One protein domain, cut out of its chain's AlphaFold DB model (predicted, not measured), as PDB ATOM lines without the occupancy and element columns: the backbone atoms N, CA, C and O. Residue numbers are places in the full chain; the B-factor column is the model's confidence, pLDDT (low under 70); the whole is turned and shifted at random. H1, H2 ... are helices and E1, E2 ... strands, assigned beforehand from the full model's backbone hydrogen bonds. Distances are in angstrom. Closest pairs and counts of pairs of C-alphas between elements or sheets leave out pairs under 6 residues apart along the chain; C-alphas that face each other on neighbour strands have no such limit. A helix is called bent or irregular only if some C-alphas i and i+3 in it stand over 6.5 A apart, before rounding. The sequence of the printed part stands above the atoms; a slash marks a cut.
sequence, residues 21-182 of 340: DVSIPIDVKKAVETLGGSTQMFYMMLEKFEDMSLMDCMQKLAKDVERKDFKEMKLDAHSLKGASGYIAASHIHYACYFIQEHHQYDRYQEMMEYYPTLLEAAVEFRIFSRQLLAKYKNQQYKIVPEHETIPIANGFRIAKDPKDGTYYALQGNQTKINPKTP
ATOM      1  N   ASP A  21       6.704  59.926 -51.416       91.25
ATOM      2  CA  ASP A  21       6.106  59.366 -52.622       91.25
ATOM      3  C   ASP A  21       6.280  57.834 -52.669       91.25
ATOM      4  O   ASP A  21       7.383  57.302 -52.814       91.25
ATOM      5  N   VAL A  22       5.162  57.118 -52.542       89.38
ATOM      6  CA  VAL A  22       5.083  55.648 -52.595       89.38
ATOM      7  C   VAL A  22       4.894  55.091 -54.004       89.38
ATOM      8  O   VAL A  22       4.715  53.884 -54.164       89.38
ATOM      9  N   SER A  23       4.875  55.943 -55.030       91.06
ATOM     10  CA  SER A  23       4.822  55.494 -56.424       91.06
ATOM     11  C   SER A  23       6.193  55.059 -56.951       91.06
ATOM     12  O   SER A  23       6.271  54.294 -57.916       91.06
ATOM     13  N   ILE A  24       7.270  55.498 -56.293       94.38
ATOM     14  CA  ILE A  24       8.664  55.235 -56.657       94.38
ATOM     15  C   ILE A  24       9.417  54.605 -55.482       94.38
ATOM     16  O   ILE A  24       9.156  54.996 -54.353       94.38
ATOM     17  N   PRO A  25      10.402  53.708 -55.700       96.12
ATOM     18  CA  PRO A  25      11.104  53.028 -54.600       96.12
ATOM     19  C   PRO A  25      11.909  53.958 -53.683       96.12
ATOM     20  O   PRO A  25      12.133  53.643 -52.512       96.12
ATOM     21  N   ILE A  26      12.389  55.080 -54.230       98.06
ATOM     22  CA  ILE A  26      13.183  56.087 -53.522       98.06
ATOM     23  C   ILE A  26      12.720  57.475 -53.959       98.06
ATOM     24  O   ILE A  26      12.910  57.858 -55.115       98.06
ATOM     25  N   ASP A  27      12.173  58.245 -53.021       97.75
ATOM     26  CA  ASP A  27      11.800  59.642 -53.238       97.75
ATOM     27  C   ASP A  27      13.028  60.545 -53.070       97.75
ATOM     28  O   ASP A  27      13.312  61.088 -52.001       97.75
ATOM     29  N   VAL A  28      13.798  60.682 -54.153       98.00
ATOM     30  CA  VAL A  28      15.052  61.456 -54.167       98.00
ATOM     31  C   VAL A  28      14.827  62.899 -53.718       98.00
ATOM     32  O   VAL A  28      15.660  63.453 -53.000       98.00
ATOM     33  N   LYS A  29      13.705  63.513 -54.113       97.56
ATOM     34  CA  LYS A  29      13.396  64.896 -53.749       97.56
ATOM     35  C   LYS A  29      13.233  65.007 -52.235       97.56
ATOM     36  O   LYS A  29      13.938  65.797 -51.606       97.56
ATOM     37  N   LYS A  30      12.381  64.164 -51.648       97.44
ATOM     38  CA  LYS A  30      12.154  64.153 -50.201       97.44
ATOM     39  C   LYS A  30      13.407  63.779 -49.416       97.44
ATOM     40  O   LYS A  30      13.658  64.351 -48.353       97.44
ATOM     41  N   ALA A  31      14.218  62.856 -49.929       97.19
ATOM     42  CA  ALA A  31      15.479  62.464 -49.304       97.19
ATOM     43  C   ALA A  31      16.472  63.634 -49.242       97.19
ATOM     44  O   ALA A  31      17.049  63.908 -48.189       97.19
ATOM     45  N   VAL A  32      16.641  64.370 -50.345       97.88
ATOM     46  CA  VAL A  32      17.521  65.546 -50.401       97.88
ATOM     47  C   VAL A  32      17.015  66.653 -49.476       97.88
ATOM     48  O   VAL A  32      17.813  67.231 -48.741       97.88
ATOM     49  N   GLU A  33      15.705  66.914 -49.445       96.81
ATOM     50  CA  GLU A  33      15.090  67.858 -48.500       96.81
ATOM     51  C   GLU A  33      15.365  67.465 -47.039       96.81
ATOM     52  O   GLU A  33      15.803  68.294 -46.239       96.81
ATOM     53  N   THR A  34      15.192  66.182 -46.707       94.00
ATOM     54  CA  THR A  34      15.447  65.625 -45.366       94.00
ATOM     55  C   THR A  34      16.914  65.774 -44.952       94.00
ATOM     56  O   THR A  34      17.214  65.979 -43.775       94.00
ATOM     57  N   LEU A  35      17.834  65.738 -45.917       95.12
ATOM     58  CA  LEU A  35      19.277  65.906 -45.723       95.12
ATOM     59  C   LEU A  35      19.744  67.360 -45.924       95.12
ATOM     60  O   LEU A  35      20.897  67.611 -46.284       95.12
ATOM     61  N   GLY A  36      18.855  68.332 -45.702       95.62
ATOM     62  CA  GLY A  36      19.193  69.757 -45.709       95.62
ATOM     63  C   GLY A  36      19.527  70.319 -47.093       95.62
ATOM     64  O   GLY A  36      20.281  71.283 -47.196       95.62
ATOM     65  N   GLY A  37      19.011  69.705 -48.159       96.50
ATOM     66  CA  GLY A  37      19.231  70.124 -49.544       96.50
ATOM     67  C   GLY A  37      20.528  69.605 -50.172       96.50
ATOM     68  O   GLY A  37      20.850  69.978 -51.299       96.50
ATOM     69  N   SER A  38      21.295  68.755 -49.480       96.69
ATOM     70  CA  SER A  38      22.573  68.259 -49.996       96.69
ATOM     71  C   SER A  38      22.413  66.989 -50.834       96.69
ATOM     72  O   SER A  38      22.331  65.875 -50.315       96.69
ATOM     73  N   THR A  39      22.464  67.144 -52.158       97.31
ATOM     74  CA  THR A  39      22.483  66.021 -53.109       97.31
ATOM     75  C   THR A  39      23.680  65.087 -52.890       97.31
ATOM     76  O   THR A  39      23.531  63.870 -52.949       97.31
ATOM     77  N   GLN A  40      24.860  65.638 -52.582       97.38
ATOM     78  CA  GLN A  40      26.054  64.843 -52.265       97.38
ATOM     79  C   GLN A  40      25.820  63.944 -51.047       97.38
ATOM     80  O   GLN A  40      26.144  62.756 -51.073       97.38
ATOM     81  N   MET A  41      25.250  64.520 -49.983       96.69
ATOM     82  CA  MET A  41      24.928  63.793 -48.762       96.69
ATOM     83  C   MET A  41      23.957  62.658 -49.070       96.69
ATOM     84  O   MET A  41      24.194  61.538 -48.636       96.69
ATOM     85  N   PHE A  42      22.918  62.915 -49.871       98.06
ATOM     86  CA  PHE A  42      21.979  61.880 -50.299       98.06
ATOM     87  C   PHE A  42      22.679  60.690 -50.959       98.06
ATOM     88  O   PHE A  42      22.492  59.566 -50.502       98.06
ATOM     89  N   TYR A  43      23.518  60.909 -51.975       98.19
ATOM     90  CA  TYR A  43      24.174  59.797 -52.673       98.19
ATOM     91  C   TYR A  43      25.167  59.032 -51.793       98.19
ATOM     92  O   TYR A  43      25.216  57.807 -51.855       98.19
ATOM     93  N   MET A  44      25.906  59.724 -50.926       96.69
ATOM     94  CA  MET A  44      26.783  59.068 -49.954       96.69
ATOM     95  C   MET A  44      25.984  58.208 -48.962       96.69
ATOM     96  O   MET A  44      26.375  57.087 -48.648       96.69
ATOM     97  N   MET A  45      24.846  58.708 -48.479       97.19
ATOM     98  CA  MET A  45      23.965  57.975 -47.565       97.19
ATOM     99  C   MET A  45      23.308  56.780 -48.258       97.19
ATOM    100  O   MET A  45      23.226  55.701 -47.674       97.19
ATOM    101  N   LEU A  46      22.889  56.962 -49.511       97.62
ATOM    102  CA  LEU A  46      22.316  55.923 -50.355       97.62
ATOM    103  C   LEU A  46      23.303  54.768 -50.563       97.62
ATOM    104  O   LEU A  46      22.929  53.613 -50.392       97.62
ATOM    105  N   GLU A  47      24.566  55.084 -50.865       95.62
ATOM    106  CA  GLU A  47      25.635  54.092 -51.028       95.62
ATOM    107  C   GLU A  47      25.899  53.306 -49.736       95.62
ATOM    108  O   GLU A  47      26.108  52.098 -49.777       95.62
ATOM    109  N   LYS A  48      25.848  53.963 -48.571       96.31
ATOM    110  CA  LYS A  48      26.091  53.305 -47.278       96.31
ATOM    111  C   LYS A  48      24.900  52.517 -46.745       96.31
ATOM    112  O   LYS A  48      25.103  51.571 -45.988       96.31
ATOM    113  N   PHE A  49      23.675  52.890 -47.100       97.81
ATOM    114  CA  PHE A  49      22.473  52.281 -46.536       97.81
ATOM    115  C   PHE A  49      22.378  50.775 -46.811       97.81
ATOM    116  O   PHE A  49      21.992  50.024 -45.913       97.81
ATOM    117  N   GLU A  50      22.745  50.330 -48.016       94.75
ATOM    118  CA  GLU A  50      22.663  48.913 -48.389       94.75
ATOM    119  C   GLU A  50      23.518  48.040 -47.456       94.75
ATOM    120  O   GLU A  50      22.998  47.137 -46.797       94.75
ATOM    121  N   ASP A  51      24.806  48.368 -47.338       91.19
ATOM    122  CA  ASP A  51      25.780  47.566 -46.591       91.19
ATOM    123  C   ASP A  51      25.689  47.776 -45.076       91.19
ATOM    124  O   ASP A  51      25.965  46.870 -44.292       91.19
ATOM    125  N   MET A  52      25.340  48.986 -44.628       93.12
ATOM    126  CA  MET A  52      25.351  49.305 -43.198       93.12
ATOM    127  C   MET A  52      24.039  48.981 -42.489       93.12
ATOM    128  O   MET A  52      24.073  48.780 -41.273       93.12
ATOM    129  N   SER A  53      22.923  48.949 -43.221       96.25
ATOM    130  CA  SER A  53      21.584  48.847 -42.636       96.25
ATOM    131  C   SER A  53      20.754  47.750 -43.284       96.25
ATOM    132  O   SER A  53      20.281  46.865 -42.575       96.25
ATOM    133  N   LEU A  54      20.564  47.792 -44.608       98.00
ATOM    134  CA  LEU A  54      19.608  46.915 -45.285       98.00
ATOM    135  C   LEU A  54      19.983  45.442 -45.125       98.00
ATOM    136  O   LEU A  54      19.189  44.674 -44.591       98.00
ATOM    137  N   MET A  55      21.186  45.047 -45.546       97.56
ATOM    138  CA  MET A  55      21.588  43.636 -45.558       97.56
ATOM    139  C   MET A  55      21.624  43.036 -44.147       97.56
ATOM    140  O   MET A  55      21.067  41.958 -43.922       97.56
ATOM    141  N   ASP A  56      22.190  43.773 -43.186       96.69
ATOM    142  CA  ASP A  56      22.238  43.370 -41.776       96.69
ATOM    143  C   ASP A  56      20.820  43.198 -41.193       96.69
ATOM    144  O   ASP A  56      20.544  42.198 -40.525       96.69
ATOM    145  N   CYS A  57      19.895  44.131 -41.458       98.00
ATOM    146  CA  CYS A  57      18.516  44.044 -40.956       98.00
ATOM    147  C   CYS A  57      17.729  42.913 -41.624       98.00
ATOM    148  O   CYS A  57      17.036  42.169 -40.932       98.00
ATOM    149  N   MET A  58      17.854  42.734 -42.943       98.56
ATOM    150  CA  MET A  58      17.173  41.648 -43.656       98.56
ATOM    151  C   MET A  58      17.628  40.274 -43.155       98.56
ATOM    152  O   MET A  58      16.807  39.367 -43.014       98.56
ATOM    153  N   GLN A  59      18.913  40.119 -42.816       98.44
ATOM    154  CA  GLN A  59      19.425  38.872 -42.249       98.44
ATOM    155  C   GLN A  59      18.836  38.566 -40.868       98.44
ATOM    156  O   GLN A  59      18.577  37.400 -40.561       98.44
ATOM    157  N   LYS A  60      18.640  39.580 -40.021       98.38
ATOM    158  CA  LYS A  60      18.023  39.383 -38.706       98.38
ATOM    159  C   LYS A  60      16.523  39.109 -38.823       98.38
ATOM    160  O   LYS A  60      16.068  38.096 -38.303       98.38
ATOM    161  N   LEU A  61      15.811  39.889 -39.640       98.50
ATOM    162  CA  LEU A  61      14.392  39.680 -39.931       98.50
ATOM    163  C   LEU A  61      14.108  38.274 -40.464       98.50
ATOM    164  O   LEU A  61      13.137  37.654 -40.047       98.50
ATOM    165  N   ALA A  62      14.966  37.740 -41.339       98.56
ATOM    166  CA  ALA A  62      14.841  36.361 -41.805       98.56
ATOM    167  C   ALA A  62      14.848  35.352 -40.641       98.56
ATOM    168  O   ALA A  62      13.983  34.481 -40.571       98.56
ATOM    169  N   LYS A  63      15.766  35.512 -39.680       98.56
ATOM    170  CA  LYS A  63      15.846  34.652 -38.486       98.56
ATOM    171  C   LYS A  63      14.658  34.849 -37.548       98.56
ATOM    172  O   LYS A  63      14.217  33.894 -36.911       98.56
ATOM    173  N   ASP A  64      14.148  36.067 -37.417       98.31
ATOM    174  CA  ASP A  64      12.994  36.352 -36.558       98.31
ATOM    175  C   ASP A  64      11.712  35.756 -37.128       98.31
ATOM    176  O   ASP A  64      10.942  35.136 -36.395       98.31
ATOM    177  N   VAL A  65      11.536  35.846 -38.447       98.06
ATOM    178  CA  VAL A  65      10.443  35.210 -39.192       98.06
ATOM    179  C   VAL A  65      10.477  33.693 -39.030       98.06
ATOM    180  O   VAL A  65       9.451  33.087 -38.723       98.06
ATOM    181  N   GLU A  66      11.649  33.069 -39.171       97.88
ATOM    182  CA  GLU A  66      11.817  31.621 -38.977       97.88
ATOM    183  C   GLU A  66      11.447  31.172 -37.563       97.88
ATOM    184  O   GLU A  66      10.801  30.140 -37.377       97.88
ATOM    185  N   ARG A  67      11.832  31.967 -36.561       98.06
ATOM    186  CA  ARG A  67      11.547  31.697 -35.147       98.06
ATOM    187  C   ARG A  67      10.143  32.120 -34.721       98.06
ATOM    188  O   ARG A  67       9.732  31.772 -33.617       98.06
ATOM    189  N   LYS A  68       9.418  32.851 -35.575       97.31
ATOM    190  CA  LYS A  68       8.168  33.553 -35.241       97.31
ATOM    191  C   LYS A  68       8.322  34.451 -34.007       97.31
ATOM    192  O   LYS A  68       7.412  34.562 -33.188       97.31
ATOM    193  N   ASP A  69       9.487  35.080 -33.866       98.31
ATOM    194  CA  ASP A  69       9.756  36.042 -32.800       98.31
ATOM    195  C   ASP A  69       9.255  37.423 -33.231       98.31
ATOM    196  O   ASP A  69       9.998  38.263 -33.739       98.31
ATOM    197  N   PHE A  70       7.948  37.643 -33.073       98.12
ATOM    198  CA  PHE A  70       7.296  38.876 -33.517       98.12
ATOM    199  C   PHE A  70       7.861  40.119 -32.825       98.12
ATOM    200  O   PHE A  70       7.910  41.198 -33.416       98.12
ATOM    201  N   LYS A  71       8.334  39.979 -31.584       98.19
ATOM    202  CA  LYS A  71       8.906  41.094 -30.837       98.19
ATOM    203  C   LYS A  71      10.212  41.559 -31.470       98.19
ATOM    204  O   LYS A  71      10.363  42.759 -31.711       98.19
ATOM    205  N   GLU A  72      11.134  40.638 -31.744       98.44
ATOM    206  CA  GLU A  72      12.397  40.973 -32.411       98.44
ATOM    207  C   GLU A  72      12.148  41.429 -33.857       98.44
ATOM    208  O   GLU A  72      12.626  42.499 -34.238       98.44
ATOM    209  N   MET A  73      11.232  40.773 -34.583       98.31
ATOM    210  CA  MET A  73      10.835  41.190 -35.934       98.31
ATOM    211  C   MET A  73      10.351  42.651 -35.965       98.31
ATOM    212  O   MET A  73      10.720  43.423 -36.853       98.31
ATOM    213  N   LYS A  74       9.553  43.074 -34.975       98.06
ATOM    214  CA  LYS A  74       9.112  44.469 -34.838       98.06
ATOM    215  C   LYS A  74      10.273  45.416 -34.546       98.06
ATOM    216  O   LYS A  74      10.263  46.547 -35.039       98.06
ATOM    217  N   LEU A  75      11.236  45.019 -33.712       97.81
ATOM    218  CA  LEU A  75      12.397  45.847 -33.364       97.81
ATOM    219  C   LEU A  75      13.333  46.047 -34.560       97.81
ATOM    220  O   LEU A  75      13.776  47.174 -34.809       97.81
ATOM    221  N   ASP A  76      13.579  44.994 -35.331       98.44
ATOM    222  CA  ASP A  76      14.404  45.082 -36.532       98.44
ATOM    223  C   ASP A  76      13.694  45.863 -37.643       98.44
ATOM    224  O   ASP A  76      14.297  46.760 -38.241       98.44
ATOM    225  N   ALA A  77      12.386  45.660 -37.838       97.94
ATOM    226  CA  ALA A  77      11.590  46.492 -38.743       97.94
ATOM    227  C   ALA A  77      11.559  47.966 -38.302       97.94
ATOM    228  O   ALA A  77      11.615  48.868 -39.135       97.94
ATOM    229  N   HIS A  78      11.510  48.252 -36.996       97.31
ATOM    230  CA  HIS A  78      11.600  49.619 -36.476       97.31
ATOM    231  C   HIS A  78      12.930  50.287 -36.824       97.31
ATOM    232  O   HIS A  78      12.942  51.420 -37.314       97.31
ATOM    233  N   SER A  79      14.029  49.567 -36.619       97.19
ATOM    234  CA  SER A  79      15.374  50.042 -36.942       97.19
ATOM    235  C   SER A  79      15.512  50.318 -38.441       97.19
ATOM    236  O   SER A  79      15.951  51.402 -38.836       97.19
ATOM    237  N   LEU A  80      15.044  49.388 -39.282       98.25
ATOM    238  CA  LEU A  80      15.076  49.541 -40.734       98.25
ATOM    239  C   LEU A  80      14.164  50.679 -41.220       98.25
ATOM    240  O   LEU A  80      14.581  51.431 -42.098       98.25
ATOM    241  N   LYS A  81      12.982  50.881 -40.613       97.44
ATOM    242  CA  LYS A  81      12.092  52.027 -40.896       97.44
ATOM    243  C   LYS A  81      12.789  53.365 -40.647       97.44
ATOM    244  O   LYS A  81      12.657  54.293 -41.444       97.44
ATOM    245  N   GLY A  82      13.499  53.478 -39.522       96.25
ATOM    246  CA  GLY A  82      14.241  54.689 -39.175       96.25
ATOM    247  C   GLY A  82      15.348  54.975 -40.188       96.25
ATOM    248  O   GLY A  82      15.432  56.082 -40.717       96.25
ATOM    249  N   ALA A  83      16.149  53.959 -40.517       97.00
ATOM    250  CA  ALA A  83      17.235  54.085 -41.483       97.00
ATOM    251  C   ALA A  83      16.732  54.423 -42.899       97.00
ATOM    252  O   ALA A  83      17.284  55.310 -43.547       97.00
ATOM    253  N   SER A  84      15.667  53.760 -43.366       98.19
ATOM    254  CA  SER A  84      15.086  53.988 -44.697       98.19
ATOM    255  C   SER A  84      14.441  55.368 -44.828       98.19
ATOM    256  O   SER A  84      14.440  55.941 -45.917       98.19
ATOM    257  N   GLY A  85      13.957  55.939 -43.718       97.25
ATOM    258  CA  GLY A  85      13.388  57.285 -43.678       97.25
ATOM    259  C   GLY A  85      14.382  58.387 -44.065       97.25
ATOM    260  O   GLY A  85      13.991  59.335 -44.738       97.25
ATOM    261  N   TYR A  86      15.670  58.251 -43.722       96.06
ATOM    262  CA  TYR A  86      16.691  59.262 -44.052       96.06
ATOM    263  C   TYR A  86      16.951  59.406 -45.552       96.06
ATOM    264  O   TYR A  86      17.269  60.495 -46.022       96.06
ATOM    265  N   ILE A  87      16.839  58.305 -46.290       97.94
ATOM    266  CA  ILE A  87      17.048  58.268 -47.742       97.94
ATOM    267  C   ILE A  87      15.726  58.188 -48.511       97.94
ATOM    268  O   ILE A  87      15.744  57.919 -49.707       97.94
ATOM    269  N   ALA A  88      14.596  58.379 -47.820       97.81
ATOM    270  CA  ALA A  88      13.241  58.246 -48.349       97.81
ATOM    271  C   ALA A  88      13.036  56.986 -49.219       97.81
ATOM    272  O   ALA A  88      12.425  57.044 -50.287       97.81
ATOM    273  N   ALA A  89      13.547  55.837 -48.760       98.06
ATOM    274  CA  ALA A  89      13.303  54.539 -49.388       98.06
ATOM    275  C   ALA A  89      11.870  54.084 -49.066       98.06
ATOM    276  O   ALA A  89      11.622  53.344 -48.109       98.06
ATOM    277  N   SER A  90      10.925  54.618 -49.835       96.62
ATOM    278  CA  SER A  90       9.496  54.674 -49.528       96.62
ATOM    279  C   SER A  90       8.885  53.287 -49.323       96.62
ATOM    280  O   SER A  90       8.257  53.038 -48.296       96.62
ATOM    281  N   HIS A  91       9.124  52.349 -50.242       96.69
ATOM    282  CA  HIS A  91       8.534  51.014 -50.196       96.69
ATOM    283  C   HIS A  91       9.022  50.218 -48.977       96.69
ATOM    284  O   HIS A  91       8.216  49.614 -48.267       96.69
ATOM    285  N   ILE A  92      10.326  50.290 -48.672       98.00
ATOM    286  CA  ILE A  92      10.911  49.675 -47.469       98.00
ATOM    287  C   ILE A  92      10.314  50.314 -46.213       98.00
ATOM    288  O   ILE A  92       9.917  49.607 -45.285       98.00
ATOM    289  N   HIS A  93      10.246  51.648 -46.174       97.00
ATOM    290  CA  HIS A  93       9.698  52.391 -45.043       97.00
ATOM    291  C   HIS A  93       8.248  51.985 -44.749       97.00
ATOM    292  O   HIS A  93       7.917  51.688 -43.600       97.00
ATOM    293  N   TYR A  94       7.409  51.903 -45.783       95.50
ATOM    294  CA  TYR A  94       6.006  51.511 -45.665       95.50
ATOM    295  C   TYR A  94       5.825  50.055 -45.233       95.50
ATOM    296  O   TYR A  94       5.032  49.788 -44.331       95.50
ATOM    297  N   ALA A  95       6.578  49.116 -45.812       96.38
ATOM    298  CA  ALA A  95       6.519  47.719 -45.384       96.38
ATOM    299  C   ALA A  95       6.898  47.583 -43.896       96.38
ATOM    300  O   ALA A  95       6.185  46.952 -43.116       96.38
ATOM    301  N   CYS A  96       7.962  48.267 -43.464       97.81
ATOM    302  CA  CYS A  96       8.381  48.273 -42.061       97.81
ATOM    303  C   CYS A  96       7.383  48.977 -41.127       97.81
ATOM    304  O   CYS A  96       7.298  48.627 -39.945       97.81
ATOM    305  N   TYR A  97       6.661  49.990 -41.615       96.44
ATOM    306  CA  TYR A  97       5.596  50.656 -40.868       96.44
ATOM    307  C   TYR A  97       4.465  49.680 -40.536       96.44
ATOM    308  O   TYR A  97       4.133  49.537 -39.360       96.44
ATOM    309  N   PHE A  98       3.941  48.958 -41.531       95.56
ATOM    310  CA  PHE A  98       2.846  48.011 -41.310       95.56
ATOM    311  C   PHE A  98       3.254  46.840 -40.415       95.56
ATOM    312  O   PHE A  98       2.484  46.445 -39.547       95.56
ATOM    313  N   ILE A  99       4.494  46.353 -40.518       96.75
ATOM    314  CA  ILE A  99       5.015  45.342 -39.582       96.75
ATOM    315  C   ILE A  99       4.930  45.839 -38.123       96.75
ATOM    316  O   ILE A  99       4.505  45.102 -37.234       96.75
ATOM    317  N   GLN A 100       5.300  47.097 -37.857       96.31
ATOM    318  CA  GLN A 100       5.198  47.676 -36.510       96.31
ATOM    319  C   GLN A 100       3.752  47.915 -36.074       96.31
ATOM    320  O   GLN A 100       3.423  47.694 -34.910       96.31
ATOM    321  N   GLU A 101       2.912  48.389 -36.989       95.19
ATOM    322  CA  GLU A 101       1.508  48.706 -36.734       95.19
ATOM    323  C   GLU A 101       0.706  47.442 -36.413       95.19
ATOM    324  O   GLU A 101       0.030  47.388 -35.390       95.19
ATOM    325  N   HIS A 102       0.875  46.369 -37.185       96.00
ATOM    326  CA  HIS A 102       0.257  45.080 -36.886       96.00
ATOM    327  C   HIS A 102       0.720  44.491 -35.553       96.00
ATOM    328  O   HIS A 102      -0.116  43.996 -34.799       96.00
ATOM    329  N   HIS A 103       2.003  44.617 -35.203       96.88
ATOM    330  CA  HIS A 103       2.472  44.225 -33.873       96.88
ATOM    331  C   HIS A 103       1.813  45.053 -32.756       96.88
ATOM    332  O   HIS A 103       1.515  44.517 -31.694       96.88
ATOM    333  N   GLN A 104       1.600  46.359 -32.945       94.50
ATOM    334  CA  GLN A 104       0.967  47.211 -31.928       94.50
ATOM    335  C   GLN A 104      -0.479  46.793 -31.615       94.50
ATOM    336  O   GLN A 104      -0.949  47.033 -30.505       94.50
ATOM    337  N   TYR A 105      -1.160  46.161 -32.573       94.75
ATOM    338  CA  TYR A 105      -2.533  45.673 -32.437       94.75
ATOM    339  C   TYR A 105      -2.631  44.147 -32.266       94.75
ATOM    340  O   TYR A 105      -3.703  43.590 -32.485       94.75
ATOM    341  N   ASP A 106      -1.530  43.465 -31.928       96.69
ATOM    342  CA  ASP A 106      -1.471  42.003 -31.755       96.69
ATOM    343  C   ASP A 106      -1.943  41.189 -32.987       96.69
ATOM    344  O   ASP A 106      -2.368  40.036 -32.885       96.69
ATOM    345  N   ARG A 107      -1.830  41.772 -34.188       96.00
ATOM    346  CA  ARG A 107      -2.220  41.183 -35.481       96.00
ATOM    347  C   ARG A 107      -1.052  40.449 -36.134       96.00
ATOM    348  O   ARG A 107      -0.514  40.859 -37.160       96.00
ATOM    349  N   TYR A 108      -0.588  39.383 -35.487       96.94
ATOM    350  CA  TYR A 108       0.650  38.698 -35.882       96.94
ATOM    351  C   TYR A 108       0.559  37.944 -37.216       96.94
ATOM    352  O   TYR A 108       1.580  37.761 -37.873       96.94
ATOM    353  N   GLN A 109      -0.634  37.507 -37.633       94.00
ATOM    354  CA  GLN A 109      -0.795  36.867 -38.944       94.00
ATOM    355  C   GLN A 109      -0.613  37.900 -40.054       94.00
ATOM    356  O   GLN A 109       0.213  37.719 -40.941       94.00
ATOM    357  N   GLU A 110      -1.287  39.037 -39.927       92.12
ATOM    358  CA  GLU A 110      -1.198  40.158 -40.853       92.12
ATOM    359  C   GLU A 110       0.211  40.767 -40.852       92.12
ATOM    360  O   GLU A 110       0.751  41.089 -41.903       92.12
ATOM    361  N   MET A 111       0.881  40.836 -39.696       95.06
ATOM    362  CA  MET A 111       2.294  41.225 -39.610       95.06
ATOM    363  C   MET A 111       3.188  40.370 -40.525       95.06
ATOM    364  O   MET A 111       4.077  40.899 -41.195       95.06
ATOM    365  N   MET A 112       2.950  39.055 -40.571       95.00
ATOM    366  CA  MET A 112       3.712  38.121 -41.407       95.00
ATOM    367  C   MET A 112       3.404  38.278 -42.894       95.00
ATOM    368  O   MET A 112       4.281  38.044 -43.726       95.00
ATOM    369  N   GLU A 113       2.197  38.718 -43.240       92.12
ATOM    370  CA  GLU A 113       1.806  38.987 -44.623       92.12
ATOM    371  C   GLU A 113       2.590  40.152 -45.252       92.12
ATOM    372  O   GLU A 113       2.738  40.200 -46.474       92.12
ATOM    373  N   TYR A 114       3.161  41.047 -44.437       94.94
ATOM    374  CA  TYR A 114       4.022  42.142 -44.904       94.94
ATOM    375  C   TYR A 114       5.496  41.762 -45.069       94.94
ATOM    376  O   TYR A 114       6.259  42.536 -45.655       94.94
ATOM    377  N   TYR A 115       5.929  40.586 -44.600       97.19
ATOM    378  CA  TYR A 115       7.311  40.148 -44.802       97.19
ATOM    379  C   TYR A 115       7.652  39.923 -46.290       97.19
ATOM    380  O   TYR A 115       8.649  40.490 -46.737       97.19
ATOM    381  N   PRO A 116       6.832  39.214 -47.098       96.25
ATOM    382  CA  PRO A 116       7.002  39.151 -48.555       96.25
ATOM    383  C   PRO A 116       7.116  40.527 -49.217       96.25
ATOM    384  O   PRO A 116       8.047  40.760 -49.983       96.25
ATOM    385  N   THR A 117       6.248  41.470 -48.845       94.31
ATOM    386  CA  THR A 117       6.279  42.847 -49.362       94.31
ATOM    387  C   THR A 117       7.607  43.542 -49.051       94.31
ATOM    388  O   THR A 117       8.156  44.257 -49.887       94.31
ATOM    389  N   LEU A 118       8.165  43.326 -47.855       97.56
ATOM    390  CA  LEU A 118       9.477  43.862 -47.496       97.56
ATOM    391  C   LEU A 118      10.609  43.220 -48.312       97.56
ATOM    392  O   LEU A 118      11.542  43.921 -48.701       97.56
ATOM    393  N   LEU A 119      10.530  41.915 -48.591       97.88
ATOM    394  CA  LEU A 119      11.494  41.218 -49.448       97.88
ATOM    395  C   LEU A 119      11.499  41.806 -50.869       97.88
ATOM    396  O   LEU A 119      12.561  42.119 -51.409       97.88
ATOM    397  N   GLU A 120      10.317  42.001 -51.450       96.62
ATOM    398  CA  GLU A 120      10.131  42.607 -52.774       96.62
ATOM    399  C   GLU A 120      10.696  44.031 -52.817       96.62
ATOM    400  O   GLU A 120      11.540  44.343 -53.660       96.62
ATOM    401  N   ALA A 121      10.309  44.865 -51.845       97.12
ATOM    402  CA  ALA A 121      10.780  46.239 -51.723       97.12
ATOM    403  C   ALA A 121      12.305  46.328 -51.545       97.12
ATOM    404  O   ALA A 121      12.936  47.245 -52.071       97.12
ATOM    405  N   ALA A 122      12.915  45.390 -50.816       98.38
ATOM    406  CA  ALA A 122      14.358  45.363 -50.611       98.38
ATOM    407  C   ALA A 122      15.117  45.038 -51.908       98.38
ATOM    408  O   ALA A 122      16.093  45.721 -52.217       98.38
ATOM    409  N   VAL A 123      14.666  44.058 -52.698       98.00
ATOM    410  CA  VAL A 123      15.282  43.752 -54.005       98.00
ATOM    411  C   VAL A 123      15.106  44.917 -54.982       98.00
ATOM    412  O   VAL A 123      16.074  45.349 -55.613       98.00
ATOM    413  N   GLU A 124      13.895  45.473 -55.066       96.88
ATOM    414  CA  GLU A 124      13.593  46.637 -55.904       96.88
ATOM    415  C   GLU A 124      14.492  47.829 -55.540       96.88
ATOM    416  O   GLU A 124      15.119  48.433 -56.413       96.88
ATOM    417  N   PHE A 125      14.639  48.111 -54.242       97.94
ATOM    418  CA  PHE A 125      15.530  49.150 -53.739       97.94
ATOM    419  C   PHE A 125      16.991  48.917 -54.141       97.94
ATOM    420  O   PHE A 125      17.646  49.861 -54.587       97.94
ATOM    421  N   ARG A 126      17.529  47.697 -54.003       97.62
ATOM    422  CA  ARG A 126      18.936  47.406 -54.351       97.62
ATOM    423  C   ARG A 126      19.224  47.706 -55.816       97.62
ATOM    424  O   ARG A 126      20.243  48.307 -56.146       97.62
ATOM    425  N   ILE A 127      18.307  47.344 -56.705       97.50
ATOM    426  CA  ILE A 127      18.460  47.609 -58.138       97.50
ATOM    427  C   ILE A 127      18.335  49.108 -58.418       97.50
ATOM    428  O   ILE A 127      19.191  49.682 -59.096       97.50
ATOM    429  N   PHE A 128      17.297  49.747 -57.878       97.62
ATOM    430  CA  PHE A 128      17.000  51.154 -58.137       97.62
ATOM    431  C   PHE A 128      18.079  52.092 -57.575       97.62
ATOM    432  O   PHE A 128      18.547  52.998 -58.264       97.62
ATOM    433  N   SER A 129      18.550  51.849 -56.350       98.06
ATOM    434  CA  SER A 129      19.630  52.625 -55.723       98.06
ATOM    435  C   SER A 129      20.931  52.559 -56.527       98.06
ATOM    436  O   SER A 129      21.584  53.582 -56.730       98.06
ATOM    437  N   ARG A 130      21.285  51.391 -57.073       97.81
ATOM    438  CA  ARG A 130      22.486  51.226 -57.907       97.81
ATOM    439  C   ARG A 130      22.357  51.900 -59.268       97.81
ATOM    440  O   ARG A 130      23.335  52.473 -59.744       97.81
ATOM    441  N   GLN A 131      21.165  51.899 -59.863       97.81
ATOM    442  CA  GLN A 131      20.881  52.696 -61.061       97.81
ATOM    443  C   GLN A 131      21.075  54.192 -60.793       97.81
ATOM    444  O   GLN A 131      21.728  54.875 -61.585       97.81
ATOM    445  N   LEU A 132      20.563  54.692 -59.663       97.69
ATOM    446  CA  LEU A 132      20.752  56.084 -59.250       97.69
ATOM    447  C   LEU A 132      22.232  56.423 -59.038       97.69
ATOM    448  O   LEU A 132      22.703  57.431 -59.562       97.69
ATOM    449  N   LEU A 133      22.976  55.576 -58.322       98.00
ATOM    450  CA  LEU A 133      24.406  55.777 -58.066       98.00
ATOM    451  C   LEU A 133      25.233  55.747 -59.356       98.00
ATOM    452  O   LEU A 133      26.102  56.596 -59.538       98.00
ATOM    453  N   ALA A 134      24.953  54.811 -60.266       98.12
ATOM    454  CA  ALA A 134      25.628  54.739 -61.558       98.12
ATOM    455  C   ALA A 134      25.350  55.996 -62.394       98.12
ATOM    456  O   ALA A 134      26.286  56.620 -62.887       98.12
ATOM    457  N   LYS A 135      24.083  56.429 -62.471       97.88
ATOM    458  CA  LYS A 135      23.699  57.671 -63.158       97.88
ATOM    459  C   LYS A 135      24.428  58.882 -62.576       97.88
ATOM    460  O   LYS A 135      24.955  59.690 -63.329       97.88
ATOM    461  N   TYR A 136      24.486  58.988 -61.252       97.25
ATOM    462  CA  TYR A 136      25.180  60.072 -60.564       97.25
ATOM    463  C   TYR A 136      26.692  60.087 -60.840       97.25
ATOM    464  O   TYR A 136      27.274  61.151 -61.030       97.25
ATOM    465  N   LYS A 137      27.318  58.908 -60.940       97.44
ATOM    466  CA  LYS A 137      28.742  58.745 -61.280       97.44
ATOM    467  C   LYS A 137      29.027  58.812 -62.791       97.44
ATOM    468  O   LYS A 137      30.165  58.588 -63.191       97.44
ATOM    469  N   ASN A 138      28.027  59.098 -63.633       97.88
ATOM    470  CA  ASN A 138      28.115  59.026 -65.101       97.88
ATOM    471  C   ASN A 138      28.619  57.661 -65.616       97.88
ATOM    472  O   ASN A 138      29.401  57.577 -66.561       97.88
ATOM    473  N   GLN A 139      28.171  56.580 -64.980       97.88
ATOM    474  CA  GLN A 139      28.515  55.200 -65.310       97.88
ATOM    475  C   GLN A 139      27.294  54.448 -65.847       97.88
ATOM    476  O   GLN A 139      26.153  54.698 -65.451       97.88
ATOM    477  N   GLN A 140      27.530  53.479 -66.731       97.19
ATOM    478  CA  GLN A 140      26.478  52.571 -67.178       97.19
ATOM    479  C   GLN A 140      26.181  51.538 -66.084       97.19
ATOM    480  O   GLN A 140      27.071  50.809 -65.648       97.19
ATOM    481  N   TYR A 141      24.919  51.438 -65.664       97.12
ATOM    482  CA  TYR A 141      24.494  50.379 -64.753       97.12
ATOM    483  C   TYR A 141      24.330  49.053 -65.501       97.12
ATOM    484  O   TYR A 141      23.566  48.961 -66.462       97.12
ATOM    485  N   LYS A 142      25.006  48.011 -65.013       96.56
ATOM    486  CA  LYS A 142      24.800  46.623 -65.430       96.56
ATOM    487  C   LYS A 142      24.245  45.837 -64.249       96.56
ATOM    488  O   LYS A 142      24.865  45.794 -63.188       96.56
ATOM    489  N   ILE A 143      23.083  45.217 -64.439       94.31
ATOM    490  CA  ILE A 143      22.520  44.308 -63.441       94.31
ATOM    491  C   ILE A 143      23.384  43.046 -63.358       94.31
ATOM    492  O   ILE A 143      23.773  42.485 -64.386       94.31
ATOM    493  N   VAL A 144      23.701  42.626 -62.136       95.75
ATOM    494  CA  VAL A 144      24.368  41.351 -61.852       95.75
ATOM    495  C   VAL A 144      23.480  40.531 -60.914       95.75
ATOM    496  O   VAL A 144      22.731  41.140 -60.139       95.75
ATOM    497  N   PRO A 145      23.527  39.187 -60.972       94.88
ATOM    498  CA  PRO A 145      22.643  38.328 -60.181       94.88
ATOM    499  C   PRO A 145      22.679  38.631 -58.680       94.88
ATOM    500  O   PRO A 145      21.661  38.559 -57.999       94.88
ATOM    501  N   GLU A 146      23.830  39.049 -58.155       94.75
ATOM    502  CA  GLU A 146      24.002  39.391 -56.747       94.75
ATOM    503  C   GLU A 146      23.107  40.560 -56.322       94.75
ATOM    504  O   GLU A 146      22.674  40.592 -55.172       94.75
ATOM    505  N   HIS A 147      22.783  41.494 -57.224       94.38
ATOM    506  CA  HIS A 147      21.887  42.625 -56.945       94.38
ATOM    507  C   HIS A 147      20.421  42.195 -56.787       94.38
ATOM    508  O   HIS A 147      19.637  42.926 -56.187       94.38
ATOM    509  N   GLU A 148      20.052  41.022 -57.307       95.19
ATOM    510  CA  GLU A 148      18.685  40.482 -57.282       95.19
ATOM    511  C   GLU A 148      18.441  39.551 -56.079       95.19
ATOM    512  O   GLU A 148      17.374  38.952 -55.946       95.19
ATOM    513  N   THR A 149      19.430  39.415 -55.195       95.56
ATOM    514  CA  THR A 149      19.359  38.551 -54.008       95.56
ATOM    515  C   THR A 149      19.199  39.368 -52.733       95.56
ATOM    516  O   THR A 149      19.559  40.535 -52.684       95.56
ATOM    517  N   ILE A 150      18.667  38.775 -51.672       97.69
ATOM    518  CA  ILE A 150      18.666  39.341 -50.318       97.69
ATOM    519  C   ILE A 150      18.659  38.179 -49.315       97.69
ATOM    520  O   ILE A 150      18.309  37.058 -49.695       97.69
ATOM    521  N   PRO A 151      19.029  38.400 -48.043       98.12
ATOM    522  CA  PRO A 151      18.773  37.426 -46.991       98.12
ATOM    523  C   PRO A 151      17.266  37.177 -46.855       98.12
ATOM    524  O   PRO A 151      16.485  38.120 -46.724       98.12
ATOM    525  N   ILE A 152      16.860  35.910 -46.911       97.75
ATOM    526  CA  ILE A 152      15.457  35.479 -46.956       97.75
ATOM    527  C   ILE A 152      15.271  34.326 -45.967       97.75
ATOM    528  O   ILE A 152      16.150  33.473 -45.844       97.75
ATOM    529  N   ALA A 153      14.135  34.302 -45.269       97.69
ATOM    530  CA  ALA A 153      13.752  33.203 -44.387       97.69
ATOM    531  C   ALA A 153      13.490  31.896 -45.156       97.69
ATOM    532  O   ALA A 153      12.990  31.897 -46.285       97.69
ATOM    533  N   ASN A 154      13.739  30.764 -44.503       97.00
ATOM    534  CA  ASN A 154      13.421  29.445 -45.036       97.00
ATOM    535  C   ASN A 154      11.956  29.339 -45.497       97.00
ATOM    536  O   ASN A 154      11.021  29.751 -44.810       97.00
ATOM    537  N   GLY A 155      11.762  28.745 -46.676       94.88
ATOM    538  CA  GLY A 155      10.444  28.586 -47.291       94.88
ATOM    539  C   GLY A 155       9.982  29.774 -48.137       94.88
ATOM    540  O   GLY A 155       8.926  29.668 -48.758       94.88
ATOM    541  N   PHE A 156      10.754  30.859 -48.223       95.88
ATOM    542  CA  PHE A 156      10.509  31.957 -49.160       95.88
ATOM    543  C   PHE A 156      11.522  31.940 -50.311       95.88
ATOM    544  O   PHE A 156      12.643  31.449 -50.174       95.88
ATOM    545  N   ARG A 157      11.133  32.487 -51.465       95.69
ATOM    546  CA  ARG A 157      12.028  32.720 -52.609       95.69
ATOM    547  C   ARG A 157      11.617  33.964 -53.386       95.69
ATOM    548  O   ARG A 157      10.437  34.300 -53.414       95.69
ATOM    549  N   ILE A 158      12.570  34.580 -54.077       94.88
ATOM    550  CA  ILE A 158      12.304  35.678 -55.011       94.88
ATOM    551  C   ILE A 158      12.113  35.113 -56.415       94.88
ATOM    552  O   ILE A 158      12.897  34.286 -56.881       94.88
ATOM    553  N   ALA A 159      11.068  35.564 -57.097       93.62
ATOM    554  CA  ALA A 159      10.818  35.289 -58.500       93.62
ATOM    555  C   ALA A 159      10.684  36.606 -59.265       93.62
ATOM    556  O   ALA A 159       9.987  37.511 -58.826       93.62
ATOM    557  N   LYS A 160      11.309  36.690 -60.439       93.19
ATOM    558  CA  LYS A 160      11.206  37.844 -61.335       93.19
ATOM    559  C   LYS A 160      10.246  37.544 -62.475       93.19
ATOM    560  O   LYS A 160      10.322  36.459 -63.062       93.19
ATOM    561  N   ASP A 161       9.319  38.440 -62.778       89.12
ATOM    562  CA  ASP A 161       8.477  38.337 -63.965       89.12
ATOM    563  C   ASP A 161       9.285  38.684 -65.227       89.12
ATOM    564  O   ASP A 161       9.884  39.755 -65.304       89.12
ATOM    565  N   PRO A 162       9.374  37.765 -66.209       90.44
ATOM    566  CA  PRO A 162      10.110  38.021 -67.442       90.44
ATOM    567  C   PRO A 162       9.485  39.112 -68.325       90.44
ATOM    568  O   PRO A 162      10.166  39.588 -69.229       90.44
ATOM    569  N   LYS A 163       8.212  39.478 -68.122       89.62
ATOM    570  CA  LYS A 163       7.502  40.452 -68.962       89.62
ATOM    571  C   LYS A 163       7.827  41.892 -68.590       89.62
ATOM    572  O   LYS A 163       8.145  42.681 -69.472       89.62
ATOM    573  N   ASP A 164       7.719  42.229 -67.310       89.50
ATOM    574  CA  ASP A 164       7.873  43.597 -66.801       89.50
ATOM    575  C   ASP A 164       9.101  43.763 -65.887       89.50
ATOM    576  O   ASP A 164       9.509  44.885 -65.593       89.50
ATOM    577  N   GLY A 165       9.737  42.660 -65.483       89.38
ATOM    578  CA  GLY A 165      10.880  42.665 -64.576       89.38
ATOM    579  C   GLY A 165      10.514  42.807 -63.098       89.38
ATOM    580  O   GLY A 165      11.435  42.951 -62.292       89.38
ATOM    581  N   THR A 166       9.228  42.754 -62.736       89.56
ATOM    582  CA  THR A 166       8.750  42.895 -61.353       89.56
ATOM    583  C   THR A 166       9.179  41.700 -60.496       89.56
ATOM    584  O   THR A 166       9.180  40.554 -60.957       89.56
ATOM    585  N   TYR A 167       9.558  41.953 -59.242       91.00
ATOM    586  CA  TYR A 167       9.953  40.916 -58.284       91.00
ATOM    587  C   TYR A 167       8.799  40.561 -57.358       91.00
ATOM    588  O   TYR A 167       8.089  41.439 -56.883       91.00
ATOM    589  N   TYR A 168       8.673  39.269 -57.075       92.44
ATOM    590  CA  TYR A 168       7.658  38.694 -56.204       92.44
ATOM    591  C   TYR A 168       8.319  37.773 -55.187       92.44
ATOM    592  O   TYR A 168       9.150  36.932 -55.551       92.44
ATOM    593  N   ALA A 169       7.923  37.886 -53.927       93.81
ATOM    594  CA  ALA A 169       8.306  36.960 -52.880       93.81
ATOM    595  C   ALA A 169       7.250  35.853 -52.769       93.81
ATOM    596  O   ALA A 169       6.093  36.088 -52.434       93.81
ATOM    597  N   LEU A 170       7.653  34.617 -53.056       91.94
ATOM    598  CA  LEU A 170       6.778  33.446 -53.049       91.94
ATOM    599  C   LEU A 170       7.065  32.580 -51.823       91.94
ATOM    600  O   LEU A 170       8.223  32.251 -51.559       91.94
ATOM    601  N   GLN A 171       6.015  32.147 -51.127       91.94
ATOM    602  CA  GLN A 171       6.097  31.251 -49.975       91.94
ATOM    603  C   GLN A 171       5.729  29.808 -50.355       91.94
ATOM    604  O   GLN A 171       4.700  29.542 -50.980       91.94
ATOM    605  N   GLY A 172       6.556  28.842 -49.955       89.31
ATOM    606  CA  GLY A 172       6.334  27.416 -50.191       89.31
ATOM    607  C   GLY A 172       6.118  27.101 -51.674       89.31
ATOM    608  O   GLY A 172       6.907  27.500 -52.527       89.31
ATOM    609  N   ASN A 173       5.015  26.425 -52.001       84.88
ATOM    610  CA  ASN A 173       4.685  26.029 -53.376       84.88
ATOM    611  C   ASN A 173       3.867  27.079 -54.149       84.88
ATOM    612  O   ASN A 173       3.328  26.764 -55.209       84.88
ATOM    613  N   GLN A 174       3.745  28.313 -53.642       84.00
ATOM    614  CA  GLN A 174       3.031  29.378 -54.351       84.00
ATOM    615  C   GLN A 174       3.615  29.603 -55.750       84.00
ATOM    616  O   GLN A 174       4.831  29.564 -55.953       84.00
ATOM    617  N   THR A 175       2.734  29.849 -56.716       75.94
ATOM    618  CA  THR A 175       3.082  30.253 -58.081       75.94
ATOM    619  C   THR A 175       2.610  31.683 -58.316       75.94
ATOM    620  O   THR A 175       1.697  32.160 -57.647       75.94
ATOM    621  N   LYS A 176       3.203  32.364 -59.303       66.56
ATOM    622  CA  LYS A 176       2.869  33.757 -59.654       66.56
ATOM    623  C   LYS A 176       1.390  33.994 -59.987       66.56
ATOM    624  O   LYS A 176       0.931  35.118 -59.929       66.56
ATOM    625  N   ILE A 177       0.661  32.948 -60.376       55.62
ATOM    626  CA  ILE A 177      -0.747  33.035 -60.799       55.62
ATOM    627  C   ILE A 177      -1.684  33.144 -59.582       55.62
ATOM    628  O   ILE A 177      -2.859  33.459 -59.730       55.62
ATOM    629  N   ASN A 178      -1.181  32.878 -58.373       51.09
ATOM    630  CA  ASN A 178      -1.975  32.937 -57.154       51.09
ATOM    631  C   ASN A 178      -1.161  33.532 -55.993       51.09
ATOM    632  O   ASN A 178      -0.851  32.810 -55.032       51.09
ATOM    633  N   PRO A 179      -0.759  34.812 -56.074       52.12
ATOM    634  CA  PRO A 179      -0.163  35.481 -54.935       52.12
ATOM    635  C   PRO A 179      -1.278  35.644 -53.896       52.12
ATOM    636  O   PRO A 179      -2.233  36.390 -54.063       52.12
ATOM    637  N   LYS A 180      -1.207  34.871 -52.811       51.06
ATOM    638  CA  LYS A 180      -2.144  35.009 -51.682       51.06
ATOM    639  C   LYS A 180      -1.767  36.170 -50.757       51.06
ATOM    640  O   LYS A 180      -2.265  36.248 -49.641       51.06
ATOM    641  N   THR A 181      -0.830  37.012 -51.171       51.72
ATOM    642  CA  THR A 181      -0.228  38.039 -50.334       51.72
ATOM    643  C   THR A 181      -0.943  39.375 -50.540       51.72
ATOM    644  O   THR A 181      -1.225  39.749 -51.679       51.72
ATOM    645  N   PRO A 182      -1.145  40.170 -49.476       52.19
ATOM    646  CA  PRO A 182      -1.539  41.578 -49.576       52.19
ATOM    647  C   PRO A 182      -0.630  42.435 -50.479       52.19
ATOM    648  O   PRO A 182      -0.970  43.579 -50.763       52.19
TER     649      PRO A 182
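This is residues 21 to 182 of the 340 residues of the protein "Hpt domain containing protein" of Stylonychia lemnae (UniProt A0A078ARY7). Four helices, H2b, H3, H4 and H5, form an up-and-down bundle, each running against the one before it, and the long helix H5 runs through the middle of the domain. The small strand hairpin E1 E2 packs on one stretch of H5, while short H1 sits at the other end of the domain, by the beginning of H2a. The 162 printed residues hold six named helices and then two named strands, in the order H1 to H6, E1, E2; the sheet E1 - E2 is antiparallel and the class is mostly helix. The whole is compact, with a radius of gyration of the C-alphas of 15.7 A and spans of 42 by 36 by 25 A.

Strands E1, residues 156 to 160, and E2, residues 167 to 171, form an antiparallel hairpin at 151 degrees, with N 157 and O 170 2.9 A apart and N 159 and O 168 2.8 A apart, within hydrogen-bond range. H5, residues 108 to 136, has 10 pairs of C-alphas within 8 A of E2, the closest Pro 116 and Ala 169 at 5.0 A. H4, residues 90 to 104, touches H5 at a shallow tilt of 20 degrees, opposite ways, closest at the C-alphas of Ile 99 and Met 111, 4.9 A. H3, residues 70 to 86, touches H4, with the C-alphas of Lys 81 and His 93 closest at 4.8 A; their shallow tilt of 33 degrees is only just short of steep. H2, residues 39 to 67, was assigned as one helix by its hydrogen bonds but is bent, with C-alphas 52 and 55 7.2 A apart; its arms are H2a, residues 39 to 52, and H2b, residues 55 to 67. H2b touches H3 at a shallow tilt of 20 degrees, opposite ways, closest at the C-alphas of Asp 64 and Met 73, 5.3 A. H5 touches H2a with residues 126 to 136 alone, closest at the C-alphas of Tyr 43 and Leu 133, 6.7 A. H1, residues 28 to 34, touches H2a about perpendicular at 83 degrees, closest at the C-alphas of Val 32 and Thr 39, 5.7 A, with H2a residues 39 to 42 alone. H6, residues 145 to 148, touches residues 123 to 127 of H5 alone, closest at the C-alphas of Val 123 and Glu 148, 5.7 A. H1, H2b and H4 have every O i to N i+4 pair within hydrogen-bond range, against 8 of 10 in H2a, 12 of 13 in H3 and 22 of 25 in H5; H6 is too short for such a pair.

H1 begins at C-alpha 28, (15.052, 61.456, -54.167). H5, 40.8 A long, runs from C-alpha 108 at (0.650, 38.698, -35.882) to C-alpha 136, with a kink of 26 degrees near residue 117. H2a and H5 are irregular, H5 only just: C-alphas 47 and 50 are 6.53 A apart, and 113 and 116 are 6.52 A apart. H3 is 24.8 A long and H4 20.9 A. E2 ends at C-alpha 171, (6.097, 31.251, -49.975).

The two C-alphas farthest apart, those of Asp 106 and Asn 138, are 47.7 A apart. The printed part, residues 21 to 182, has no cut and no long link. Mean pLDDT of the printed part is 94.1, and residues 176 to 182 are under 70.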